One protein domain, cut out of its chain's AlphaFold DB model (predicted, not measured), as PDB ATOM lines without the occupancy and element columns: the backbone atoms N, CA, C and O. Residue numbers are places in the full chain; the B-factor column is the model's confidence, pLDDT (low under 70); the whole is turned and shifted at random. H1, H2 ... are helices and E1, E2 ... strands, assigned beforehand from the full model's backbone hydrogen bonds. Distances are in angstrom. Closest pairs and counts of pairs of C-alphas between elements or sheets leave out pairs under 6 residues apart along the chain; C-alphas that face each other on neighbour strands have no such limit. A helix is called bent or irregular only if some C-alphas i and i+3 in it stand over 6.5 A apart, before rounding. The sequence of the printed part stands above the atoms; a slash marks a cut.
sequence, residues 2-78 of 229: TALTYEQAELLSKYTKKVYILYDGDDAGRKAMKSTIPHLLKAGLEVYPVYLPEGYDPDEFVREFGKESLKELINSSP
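Overview. This is residues 2 to 78 of the 229 residues of the protein "DNA primase" of Aquificaceae bacterium (UniProt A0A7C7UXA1). A two-strand ribbon, E1 beside E2, runs through the middle, with the long helix H2 folded back along one side of it and the last part of H3 packing on the other side. H1 packs near the last residues of H2, while H3, sharply kinked into a V, lies toward the other end of the domain. The printed part has 77 residues, with three named helices and two named strands in the order H1, E1, H2, E2, H3; the strands are parallel and the class is mostly helix. It is compact, with a radius of gyration of the C-alphas of 12.9 A and spans of 35 by 23 by 19 A.

Along the chain. H1, residues 6 to 12, begins at C-alpha 6 (153.626, 106.809, 79.819) and is 9.7 A long. E1, residues 18 to 22, measures 13.1 A. H2, residues 27 to 42, measures 24.0 A. E2, residues 46 to 50, measures 13.0 A. H3, residues 58 to 76, measures 15.9 A and ends at C-alpha 76 (131.836, 107.549, 64.799).

Arrangement. E1 and E2 are parallel neighbours at 23 degrees, with N 19 and O 46 at 2.9 A and N 48 and O 19 at 2.8 A, within hydrogen-bond range. E1, H2 and E2 form a strand-helix-strand unit, two parallel strands joined through a helix, with a right-handed crossover. The closest C-alphas of H2 and E2, Ile 37 and Val 47, are 7.0 A apart. H2 touches H1 with residues 39 to 42 alone, about perpendicular at 75 degrees; the closest C-alphas, Tyr 6 and His 39, are 4.8 A apart. H3 has a kink of 123 degrees near residue 65 and is irregular, C-alphas 64 and 67 being 9.3 A apart; H2 is only just irregular, C-alphas 35 and 38 being 6.52 A apart. The closest C-alphas of E2 and H3, Val 50 and Ile 74, are 6.1 A apart. H3 is apart from H1 and H2. Every O i to N i+4 pair is within hydrogen-bond range in H1, against 10 of 12 in H2 and 12 of 15 in H3.

Size, cuts and confidence. The two C-alphas farthest apart, those of Lys 42 and Glu 64, are 35.5 A apart. The printed part has no cut and no long link; E2 to H3 is short, and the other links are tight. The mean pLDDT of the printed part is 94.4, and no printed residue is under 70.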
ATOM      1  N   THR A   2     146.688 115.824  86.617       79.19
ATOM      2  CA  THR A   2     147.906 115.958  85.805       79.19
ATOM      3  C   THR A   2     147.680 115.334  84.429       79.19
ATOM      4  O   THR A   2     146.750 114.548  84.257       79.19
ATOM      5  N   ALA A   3     148.523 115.675  83.454       86.31
ATOM      6  CA  ALA A   3     148.516 115.003  82.157       86.31
ATOM      7  C   ALA A   3     148.796 113.495  82.310       86.31
ATOM      8  O   ALA A   3     149.488 113.088  83.249       86.31
ATOM      9  N   LEU A   4     148.264 112.690  81.382       91.88
ATOM     10  CA  LEU A   4     148.522 111.251  81.317       91.88
ATOM     11  C   LEU A   4     150.026 110.995  81.141       91.88
ATOM     12  O   LEU A   4     150.653 111.600  80.272       91.88
ATOM     13  N   THR A   5     150.588 110.075  81.923       92.69
ATOM     14  CA  THR A   5     151.989 109.655  81.774       92.69
ATOM     15  C   THR A   5     152.125 108.379  80.943       92.69
ATOM     16  O   THR A   5     151.153 107.667  80.679       92.69
ATOM     17  N   TYR A   6     153.355 108.057  80.531       93.44
ATOM     18  CA  TYR A   6     153.626 106.809  79.819       93.44
ATOM     19  C   TYR A   6     153.341 105.574  80.683       93.44
ATOM     20  O   TYR A   6     152.761 104.616  80.191       93.44
ATOM     21  N   GLU A   7     153.670 105.610  81.973       95.19
ATOM     22  CA  GLU A   7     153.446 104.504  82.911       95.19
ATOM     23  C   GLU A   7     151.948 104.214  83.071       95.19
ATOM     24  O   GLU A   7     151.525 103.062  83.151       95.19
ATOM     25  N   GLN A   8     151.119 105.264  83.058       95.94
ATOM     26  CA  GLN A   8     149.662 105.126  83.060       95.94
ATOM     27  C   GLN A   8     149.150 104.525  81.744       95.94
ATOM     28  O   GLN A   8     148.272 103.662  81.766       95.94
ATOM     29  N   ALA A   9     149.715 104.931  80.602       96.88
ATOM     30  CA  ALA A   9     149.395 104.343  79.302       96.88
ATOM     31  C   ALA A   9     149.813 102.862  79.210       96.88
ATOM     32  O   ALA A   9     149.062 102.034  78.698       96.88
ATOM     33  N   GLU A  10     150.982 102.507  79.744       96.06
ATOM     34  CA  GLU A  10     151.465 101.126  79.809       96.06
ATOM     35  C   GLU A  10     150.592 100.266  80.729       96.06
ATOM     36  O   GLU A  10     150.273  99.124  80.401       96.06
ATOM     37  N   LEU A  11     150.140 100.810  81.862       97.25
ATOM     38  CA  LEU A  11     149.170 100.123  82.707       97.25
ATOM     39  C   LEU A  11     147.866  99.860  81.944       97.25
ATOM     40  O   LEU A  11     147.352  98.743  81.985       97.25
ATOM     41  N   LEU A  12     147.354 100.859  81.222       96.94
ATOM     42  CA  LEU A  12     146.121 100.754  80.442       96.94
ATOM     43  C   LEU A  12     146.218  99.699  79.324       96.94
ATOM     44  O   LEU A  12     145.249  98.978  79.075       96.94
ATOM     45  N   SER A  13     147.393  99.542  78.701       96.62
ATOM     46  CA  SER A  13     147.620  98.582  77.605       96.62
ATOM     47  C   SER A  13     147.510  97.107  78.007       96.62
ATOM     48  O   SER A  13     147.391  96.231  77.136       96.62
ATOM     49  N   LYS A  14     147.514  96.831  79.319       97.50
ATOM     50  CA  LYS A  14     147.246  95.508  79.904       97.50
ATOM     51  C   LYS A  14     145.754  95.162  79.919       97.50
ATOM     52  O   LYS A  14     145.421  93.983  79.953       97.50
ATOM     53  N   TYR A  15     144.874  96.164  79.878       97.75
ATOM     54  CA  TYR A  15     143.418  95.987  79.955       97.75
ATOM     55  C   TYR A  15     142.727  96.116  78.599       97.75
ATOM     56  O   TYR A  15     141.726  95.453  78.349       97.75
ATOM     57  N   THR A  16     143.242  96.972  77.716       97.56
ATOM     58  CA  THR A  16     142.650  97.216  76.398       97.56
ATOM     59  C   THR A  16     143.726  97.476  75.354       97.56
ATOM     60  O   THR A  16     144.858  97.822  75.681       97.56
ATOM     61  N   LYS A  17     143.358  97.317  74.081       96.38
ATOM     62  CA  LYS A  17     144.145  97.780  72.933       96.38
ATOM     63  C   LYS A  17     143.581  99.033  72.279       96.38
ATOM     64  O   LYS A  17     144.304  99.661  71.523       96.38
ATOM     65  N   LYS A  18     142.345  99.424  72.599       97.44
ATOM     66  CA  LYS A  18     141.664 100.590  72.026       97.44
ATOM     67  C   LYS A  18     141.377 101.622  73.102       97.44
ATOM     68  O   LYS A  18     140.834 101.273  74.153       97.44
ATOM     69  N   VAL A  19     141.725 102.875  72.828       98.00
ATOM     70  CA  VAL A  19     141.523 104.002  73.741       98.00
ATOM     71  C   VAL A  19     140.903 105.172  72.997       98.00
ATOM     72  O   VAL A  19     141.489 105.696  72.051       98.00
ATOM     73  N   TYR A  20     139.743 105.606  73.480       98.00
ATOM     74  CA  TYR A  20     139.099 106.842  73.057       98.00
ATOM     75  C   TYR A  20     139.545 107.977  73.976       98.00
ATOM     76  O   TYR A  20     139.461 107.849  75.198       98.00
ATOM     77  N   ILE A  21     140.044 109.070  73.398       97.31
ATOM     78  CA  ILE A  21     140.436 110.266  74.154       97.31
ATOM     79  C   ILE A  21     139.341 111.306  73.977       97.31
ATOM     80  O   ILE A  21     139.144 111.802  72.871       97.31
ATOM     81  N   LEU A  22     138.674 111.651  75.074       96.44
ATOM     82  CA  LEU A  22     137.643 112.678  75.123       96.44
ATOM     83  C   LEU A  22     138.065 113.746  76.137       96.44
ATOM     84  O   LEU A  22     138.060 113.486  77.339       96.44
ATOM     85  N   TYR A  23     138.454 114.914  75.635       95.31
ATOM     86  CA  TYR A  23     138.776 116.112  76.415       95.31
ATOM     87  C   TYR A  23     137.870 117.267  75.983       95.31
ATOM     88  O   TYR A  23     137.173 117.159  74.974       95.31
ATOM     89  N   ASP A  24     137.921 118.360  76.735       95.19
ATOM     90  CA  ASP A  24     137.155 119.579  76.487       95.19
ATOM     91  C   ASP A  24     137.379 120.109  75.059       95.19
ATOM     92  O   ASP A  24     138.487 120.053  74.507       95.19
ATOM     93  N   GLY A  25     136.316 120.641  74.454       92.00
ATOM     94  CA  GLY A  25     136.266 121.172  73.089       92.00
ATOM     95  C   GLY A  25     136.991 122.507  72.896       92.00
ATOM     96  O   GLY A  25     136.698 123.237  71.950       92.00
ATOM     97  N   ASP A  26     137.933 122.855  73.768       93.38
ATOM     98  CA  ASP A  26     138.700 124.095  73.718       93.38
ATOM     99  C   ASP A  26     140.155 123.867  73.250       93.38
ATOM    100  O   ASP A  26     140.613 122.751  72.971       93.38
ATOM    101  N   ASP A  27     140.924 124.949  73.132       92.44
ATOM    102  CA  ASP A  27     142.334 124.865  72.742       92.44
ATOM    103  C   ASP A  27     143.211 124.125  73.761       92.44
ATOM    104  O   ASP A  27     144.245 123.557  73.386       92.44
ATOM    105  N   ALA A  28     142.849 124.151  75.045       92.06
ATOM    106  CA  ALA A  28     143.603 123.487  76.098       92.06
ATOM    107  C   ALA A  28     143.410 121.965  76.023       92.06
ATOM    108  O   ALA A  28     144.405 121.235  76.009       92.06
ATOM    109  N   GLY A  29     142.173 121.497  75.862       93.06
ATOM    110  CA  GLY A  29     141.804 120.105  75.638       93.06
ATOM    111  C   GLY A  29     142.422 119.557  74.355       93.06
ATOM    112  O   GLY A  29     143.076 118.511  74.382       93.06
ATOM    113  N   ARG A  30     142.377 120.314  73.248       91.06
ATOM    114  CA  ARG A  30     143.079 119.942  72.002       91.06
ATOM    115  C   ARG A  30     144.587 119.773  72.203       91.06
ATOM    116  O   ARG A  30     145.180 118.823  71.682       91.06
ATOM    117  N   LYS A  31     145.239 120.669  72.952       92.56
ATOM    118  CA  LYS A  31     146.677 120.555  73.270       92.56
ATOM    119  C   LYS A  31     146.967 119.360  74.173       92.56
ATOM    120  O   LYS A  31     147.903 118.615  73.886       92.56
ATOM    121  N   ALA A  32     146.157 119.155  75.209       93.44
ATOM    122  CA  ALA A  32     146.281 118.031  76.129       93.44
ATOM    123  C   ALA A  32     146.137 116.687  75.396       93.44
ATOM    124  O   ALA A  32     146.895 115.745  75.645       93.44
ATOM    125  N   MET A  33     145.214 116.609  74.436       95.06
ATOM    126  CA  MET A  33     145.012 115.431  73.596       95.06
ATOM    127  C   MET A  33     146.264 115.143  72.766       95.06
ATOM    128  O   MET A  33     146.807 114.041  72.830       95.06
ATOM    129  N   LYS A  34     146.795 116.154  72.063       93.69
ATOM    130  CA  LYS A  34     148.022 116.020  71.259       93.69
ATOM    131  C   LYS A  34     149.239 115.595  72.085       93.69
ATOM    132  O   LYS A  34     150.058 114.828  71.585       93.69
ATOM    133  N   SER A  35     149.360 116.043  73.338       92.38
ATOM    134  CA  SER A  35     150.429 115.581  74.238       92.38
ATOM    135  C   SER A  35     150.216 114.164  74.772       92.38
ATOM    136  O   SER A  35     151.186 113.488  75.091       92.38
ATOM    137  N   THR A  36     148.968 113.701  74.850       95.69
ATOM    138  CA  THR A  36     148.607 112.381  75.393       95.69
ATOM    139  C   THR A  36     148.816 111.259  74.377       95.69
ATOM    140  O   THR A  36     149.306 110.184  74.728       95.69
ATOM    141  N   ILE A  37     148.494 111.516  73.107       97.50
ATOM    142  CA  ILE A  37     148.579 110.540  72.012       97.50
ATOM    143  C   ILE A  37     149.937 109.799  71.964       97.50
ATOM    144  O   ILE A  37     149.922 108.568  71.922       97.50
ATOM    145  N   PRO A  38     151.111 110.469  72.021       96.19
ATOM    146  CA  PRO A  38     152.408 109.790  71.981       96.19
ATOM    147  C   PRO A  38     152.601 108.722  73.063       96.19
ATOM    148  O   PRO A  38     153.190 107.677  72.789       96.19
ATOM    149  N   HIS A  39     152.099 108.959  74.279       96.44
ATOM    150  CA  HIS A  39     152.218 108.011  75.389       96.44
ATOM    151  C   HIS A  39     151.431 106.728  75.112       96.44
ATOM    152  O   HIS A  39     151.950 105.630  75.313       96.44
ATOM    153  N   LEU A  40     150.213 106.869  74.587       97.94
ATOM    154  CA  LEU A  40     149.352 105.744  74.227       97.94
ATOM    155  C   LEU A  40     149.928 104.950  73.047       97.94
ATOM    156  O   LEU A  40     150.030 103.726  73.122       97.94
ATOM    157  N   LEU A  41     150.391 105.639  72.000       97.50
ATOM    158  CA  LEU A  41     151.027 104.994  70.846       97.50
ATOM    159  C   LEU A  41     152.280 104.209  71.256       97.50
ATOM    160  O   LEU A  41     152.432 103.054  70.856       97.50
ATOM    161  N   LYS A  42     153.129 104.791  72.118       95.06
ATOM    162  CA  LYS A  42     154.330 104.126  72.654       95.06
ATOM    163  C   LYS A  42     153.986 102.885  73.475       95.06
ATOM    164  O   LYS A  42     154.755 101.928  73.483       95.06
ATOM    165  N   ALA A  43     152.832 102.878  74.141       95.50
ATOM    166  CA  ALA A  43     152.312 101.719  74.867       95.50
ATOM    167  C   ALA A  43     151.658 100.661  73.950       95.50
ATOM    168  O   ALA A  43     151.148  99.653  74.442       95.50
ATOM    169  N   GLY A  44     151.667 100.864  72.626       95.06
ATOM    170  CA  GLY A  44     151.101  99.941  71.642       95.06
ATOM    171  C   GLY A  44     149.573  99.979  71.559       95.06
ATOM    172  O   GLY A  44     148.965  98.996  71.139       95.06
ATOM    173  N   LEU A  45     148.952 101.080  71.991       97.94
ATOM    174  CA  LEU A  45     147.503 101.275  71.954       97.94
ATOM    175  C   LEU A  45     147.053 101.901  70.628       97.94
ATOM    176  O   LEU A  45     147.740 102.745  70.053       97.94
ATOM    177  N   GLU A  46     145.868 101.508  70.171       97.50
ATOM    178  CA  GLU A  46     145.108 102.163  69.108       97.50
ATOM    179  C   GLU A  46     144.350 103.346  69.698       97.50
ATOM    180  O   GLU A  46     143.647 103.210  70.706       97.50
ATOM    181  N   VAL A  47     144.518 104.514  69.084       98.31
ATOM    182  CA  VAL A  47     144.072 105.782  69.656       98.31
ATOM    183  C   VAL A  47     142.974 106.379  68.793       98.31
ATOM    184  O   VAL A  47     143.150 106.545  67.590       98.31
ATOM    185  N   TYR A  48     141.868 106.743  69.434       98.31
ATOM    186  CA  TYR A  48     140.673 107.303  68.811       98.31
ATOM    187  C   TYR A  48     140.405 108.693  69.406       98.31
ATOM    188  O   TYR A  48     139.821 108.805  70.489       98.31
ATOM    189  N   PRO A  49     140.895 109.771  68.771       96.44
ATOM    190  CA  PRO A  49     140.623 111.133  69.215       96.44
ATOM    191  C   PRO A  49     139.142 111.481  69.005       96.44
ATOM    192  O   PRO A  49     138.656 111.427  67.877       96.44
ATOM    193  N   VAL A  50     138.435 111.858  70.073       96.25
ATOM    194  CA  VAL A  50     137.033 112.294  70.019       96.25
ATOM    195  C   VAL A  50     136.987 113.806  70.199       96.25
ATOM    196  O   VAL A  50     137.395 114.327  71.236       96.25
ATOM    197  N   TYR A  51     136.502 114.518  69.183       90.75
ATOM    198  CA  TYR A  51     136.425 115.977  69.194       90.75
ATOM    199  C   TYR A  51     135.009 116.435  69.534       90.75
ATOM    200  O   TYR A  51     134.076 116.187  68.772       90.75
ATOM    201  N   LEU A  52     134.863 117.123  70.666       90.88
ATOM    202  CA  LEU A  52     133.631 117.830  71.010       90.88
ATOM    203  C   LEU A  52     133.492 119.125  70.191       90.88
ATOM    204  O   LEU A  52     134.509 119.680  69.754       90.88
ATOM    205  N   PRO A  53     132.258 119.629  69.994       88.62
ATOM    206  CA  PRO A  53     132.041 120.964  69.453       88.62
ATOM    207  C   PRO A  53     132.734 122.029  70.311       88.62
ATOM    208  O   PRO A  53     132.960 121.842  71.508       88.62
ATOM    209  N   GLU A  54     133.086 123.153  69.690       89.56
ATOM    210  CA  GLU A  54     133.843 124.195  70.375       89.56
ATOM    211  C   GLU A  54     133.083 124.751  71.583       89.56
ATOM    212  O   GLU A  54     131.906 125.091  71.485       89.56
ATOM    213  N   GLY A  55     133.778 124.831  72.719       89.62
ATOM    214  CA  GLY A  55     133.224 125.337  73.973       89.62
ATOM    215  C   GLY A  55     132.479 124.310  74.824       89.62
ATOM    216  O   GLY A  55     132.094 124.676  75.923       89.62
ATOM    217  N   TYR A  56     132.319 123.062  74.369       91.06
ATOM    218  CA  TYR A  56     131.681 122.003  75.157       91.06
ATOM    219  C   TYR A  56     132.693 121.162  75.927       91.06
ATOM    220  O   TYR A  56     133.662 120.662  75.347       91.06
ATOM    221  N   ASP A  57     132.411 120.906  77.200       95.38
ATOM    222  CA  ASP A  57     132.987 119.777  77.935       95.38
ATOM    223  C   ASP A  57     132.080 118.518  77.840       95.38
ATOM    224  O   ASP A  57     130.955 118.584  77.326       95.38
ATOM    225  N   PRO A  58     132.540 117.326  78.274       93.25
ATOM    226  CA  PRO A  58     131.722 116.113  78.218       93.25
ATOM    227  C   PRO A  58     130.419 116.181  79.031       93.25
ATOM    228  O   PRO A  58     129.445 115.535  78.647       93.25
ATOM    229  N   ASP A  59     130.391 116.921  80.143       96.38
ATOM    230  CA  ASP A  59     129.201 117.066  80.990       96.38
ATOM    231  C   ASP A  59     128.165 117.964  80.305       96.38
ATOM    232  O   ASP A  59     127.011 117.576  80.127       96.38
ATOM    233  N   GLU A  60     128.589 119.132  79.827       96.44
ATOM    234  CA  GLU A  60     127.811 120.060  79.009       96.44
ATOM    235  C   GLU A  60     127.232 119.375  77.780       96.44
ATOM    236  O   GLU A  60     126.022 119.452  77.554       96.44
ATOM    237  N   PHE A  61     128.055 118.628  77.042       95.19
ATOM    238  CA  PHE A  61     127.600 117.911  75.860       95.19
ATOM    239  C   PHE A  61     126.511 116.883  76.198       95.19
ATOM    240  O   PHE A  61     125.508 116.781  75.493       95.19
ATOM    241  N   VAL A  62     126.662 116.124  77.290       96.56
ATOM    242  CA  VAL A  62     125.651 115.139  77.711       96.56
ATOM    243  C   VAL A  62     124.379 115.813  78.216       96.56
ATOM    244  O   VAL A  62     123.290 115.298  77.962       96.56
ATOM    245  N   ARG A  63     124.484 116.947  78.915       95.62
ATOM    246  CA  ARG A  63     123.315 117.701  79.389       95.62
ATOM    247  C   ARG A  63     122.507 118.284  78.237       95.62
ATOM    248  O   ARG A  63     121.283 118.258  78.307       95.62
ATOM    249  N   GLU A  64     123.173 118.780  77.196       95.12
ATOM    250  CA  GLU A  64     122.501 119.405  76.055       95.12
ATOM    251  C   GLU A  64     122.025 118.387  75.010       95.12
ATOM    252  O   GLU A  64     120.867 118.421  74.595       95.12
ATOM    253  N   PHE A  65     122.884 117.447  74.610       91.06
ATOM    254  CA  PHE A  65     122.613 116.525  73.498       91.06
ATOM    255  C   PHE A  65     122.254 115.105  73.945       91.06
ATOM    256  O   PHE A  65     121.810 114.294  73.131       91.06
ATOM    257  N   GLY A  66     122.417 114.782  75.227       94.62
ATOM    258  CA  GLY A  66     122.096 113.471  75.784       94.62
ATOM    259  C   GLY A  66     123.209 112.428  75.637       94.62
ATOM    260  O   GLY A  66     124.109 112.504  74.800       94.62
ATOM    261  N   LYS A  67     123.115 111.380  76.465       95.06
ATOM    262  CA  LYS A  67     124.111 110.296  76.534       95.06
ATOM    263  C   LYS A  67     124.250 109.485  75.241       95.06
ATOM    264  O   LYS A  67     125.328 108.967  74.969       95.06
ATOM    265  N   GLU A  68     123.165 109.318  74.483       94.94
ATOM    266  CA  GLU A  68     123.188 108.503  73.261       94.94
ATOM    267  C   GLU A  68     123.936 109.239  72.146       94.94
ATOM    268  O   GLU A  68     124.807 108.643  71.522       94.94
ATOM    269  N   SER A  69     123.746 110.557  72.023       94.38
ATOM    270  CA  SER A  69     124.526 111.408  71.119       94.38
ATOM    271  C   SER A  69     126.026 111.360  71.428       94.38
ATOM    272  O   SER A  69     126.844 111.286  70.514       94.38
ATOM    273  N   LEU A  70     126.416 111.332  72.713       91.94
ATOM    274  CA  LEU A  70     127.830 111.181  73.077       91.94
ATOM    275  C   LEU A  70     128.382 109.813  72.648       91.94
ATOM    276  O   LEU A  70     129.492 109.731  72.126       91.94
ATOM    277  N   LYS A  71     127.619 108.731  72.839       94.19
ATOM    278  CA  LYS A  71     128.032 107.397  72.374       94.19
ATOM    279  C   LYS A  71     128.160 107.341  70.856       94.19
ATOM    280  O   LYS A  71     129.111 106.742  70.366       94.19
ATOM    281  N   GLU A  72     127.234 107.946  70.119       94.06
ATOM    282  CA  GLU A  72     127.309 108.042  68.658       94.06
ATOM    283  C   GLU A  72     128.554 108.816  68.211       94.06
ATOM    284  O   GLU A  72     129.265 108.367  67.310       94.06
ATOM    285  N   LEU A  73     128.882 109.921  68.888       92.44
ATOM    286  CA  LEU A  73     130.098 110.690  68.622       92.44
ATOM    287  C   LEU A  73     131.366 109.860  68.877       92.44
ATOM    288  O   LEU A  73     132.271 109.832  68.044       92.44
ATOM    289  N   ILE A  74     131.422 109.134  69.996       93.00
ATOM    290  CA  ILE A  74     132.543 108.238  70.313       93.00
ATOM    291  C   ILE A  74     132.657 107.131  69.253       93.00
ATOM    292  O   ILE A  74     133.736 106.901  68.718       93.00
ATOM    293  N   ASN A  75     131.548 106.475  68.904       91.94
ATOM    294  CA  ASN A  75     131.534 105.355  67.959       91.94
ATOM    295  C   ASN A  75     131.860 105.767  66.516       91.94
ATOM    296  O   ASN A  75     132.402 104.960  65.765       91.94
ATOM    297  N   SER A  76     131.527 106.998  66.125       91.62
ATOM    298  CA  SER A  76     131.836 107.549  64.799       91.62
ATOM    299  C   SER A  76     133.230 108.174  64.706       91.62
ATOM    300  O   SER A  76     133.677 108.500  63.606       91.62
ATOM    301  N   SER A  77     133.938 108.321  65.830       92.06
ATOM    302  CA  SER A  77     135.288 108.880  65.843       92.06
ATOM    303  C   SER A  77     136.294 107.891  65.233       92.06
ATOM    304  O   SER A  77     136.436 106.775  65.745       92.06
ATOM    305  N   PRO A  78     137.001 108.271  64.154       94.50
ATOM    306  CA  PRO A  78     137.957 107.394  63.485       94.50
ATOM    307  C   PRO A  78     139.220 107.159  64.321       94.50
ATOM    308  O   PRO A  78     139.580 107.949  65.198       94.50
TER     309      PRO A  78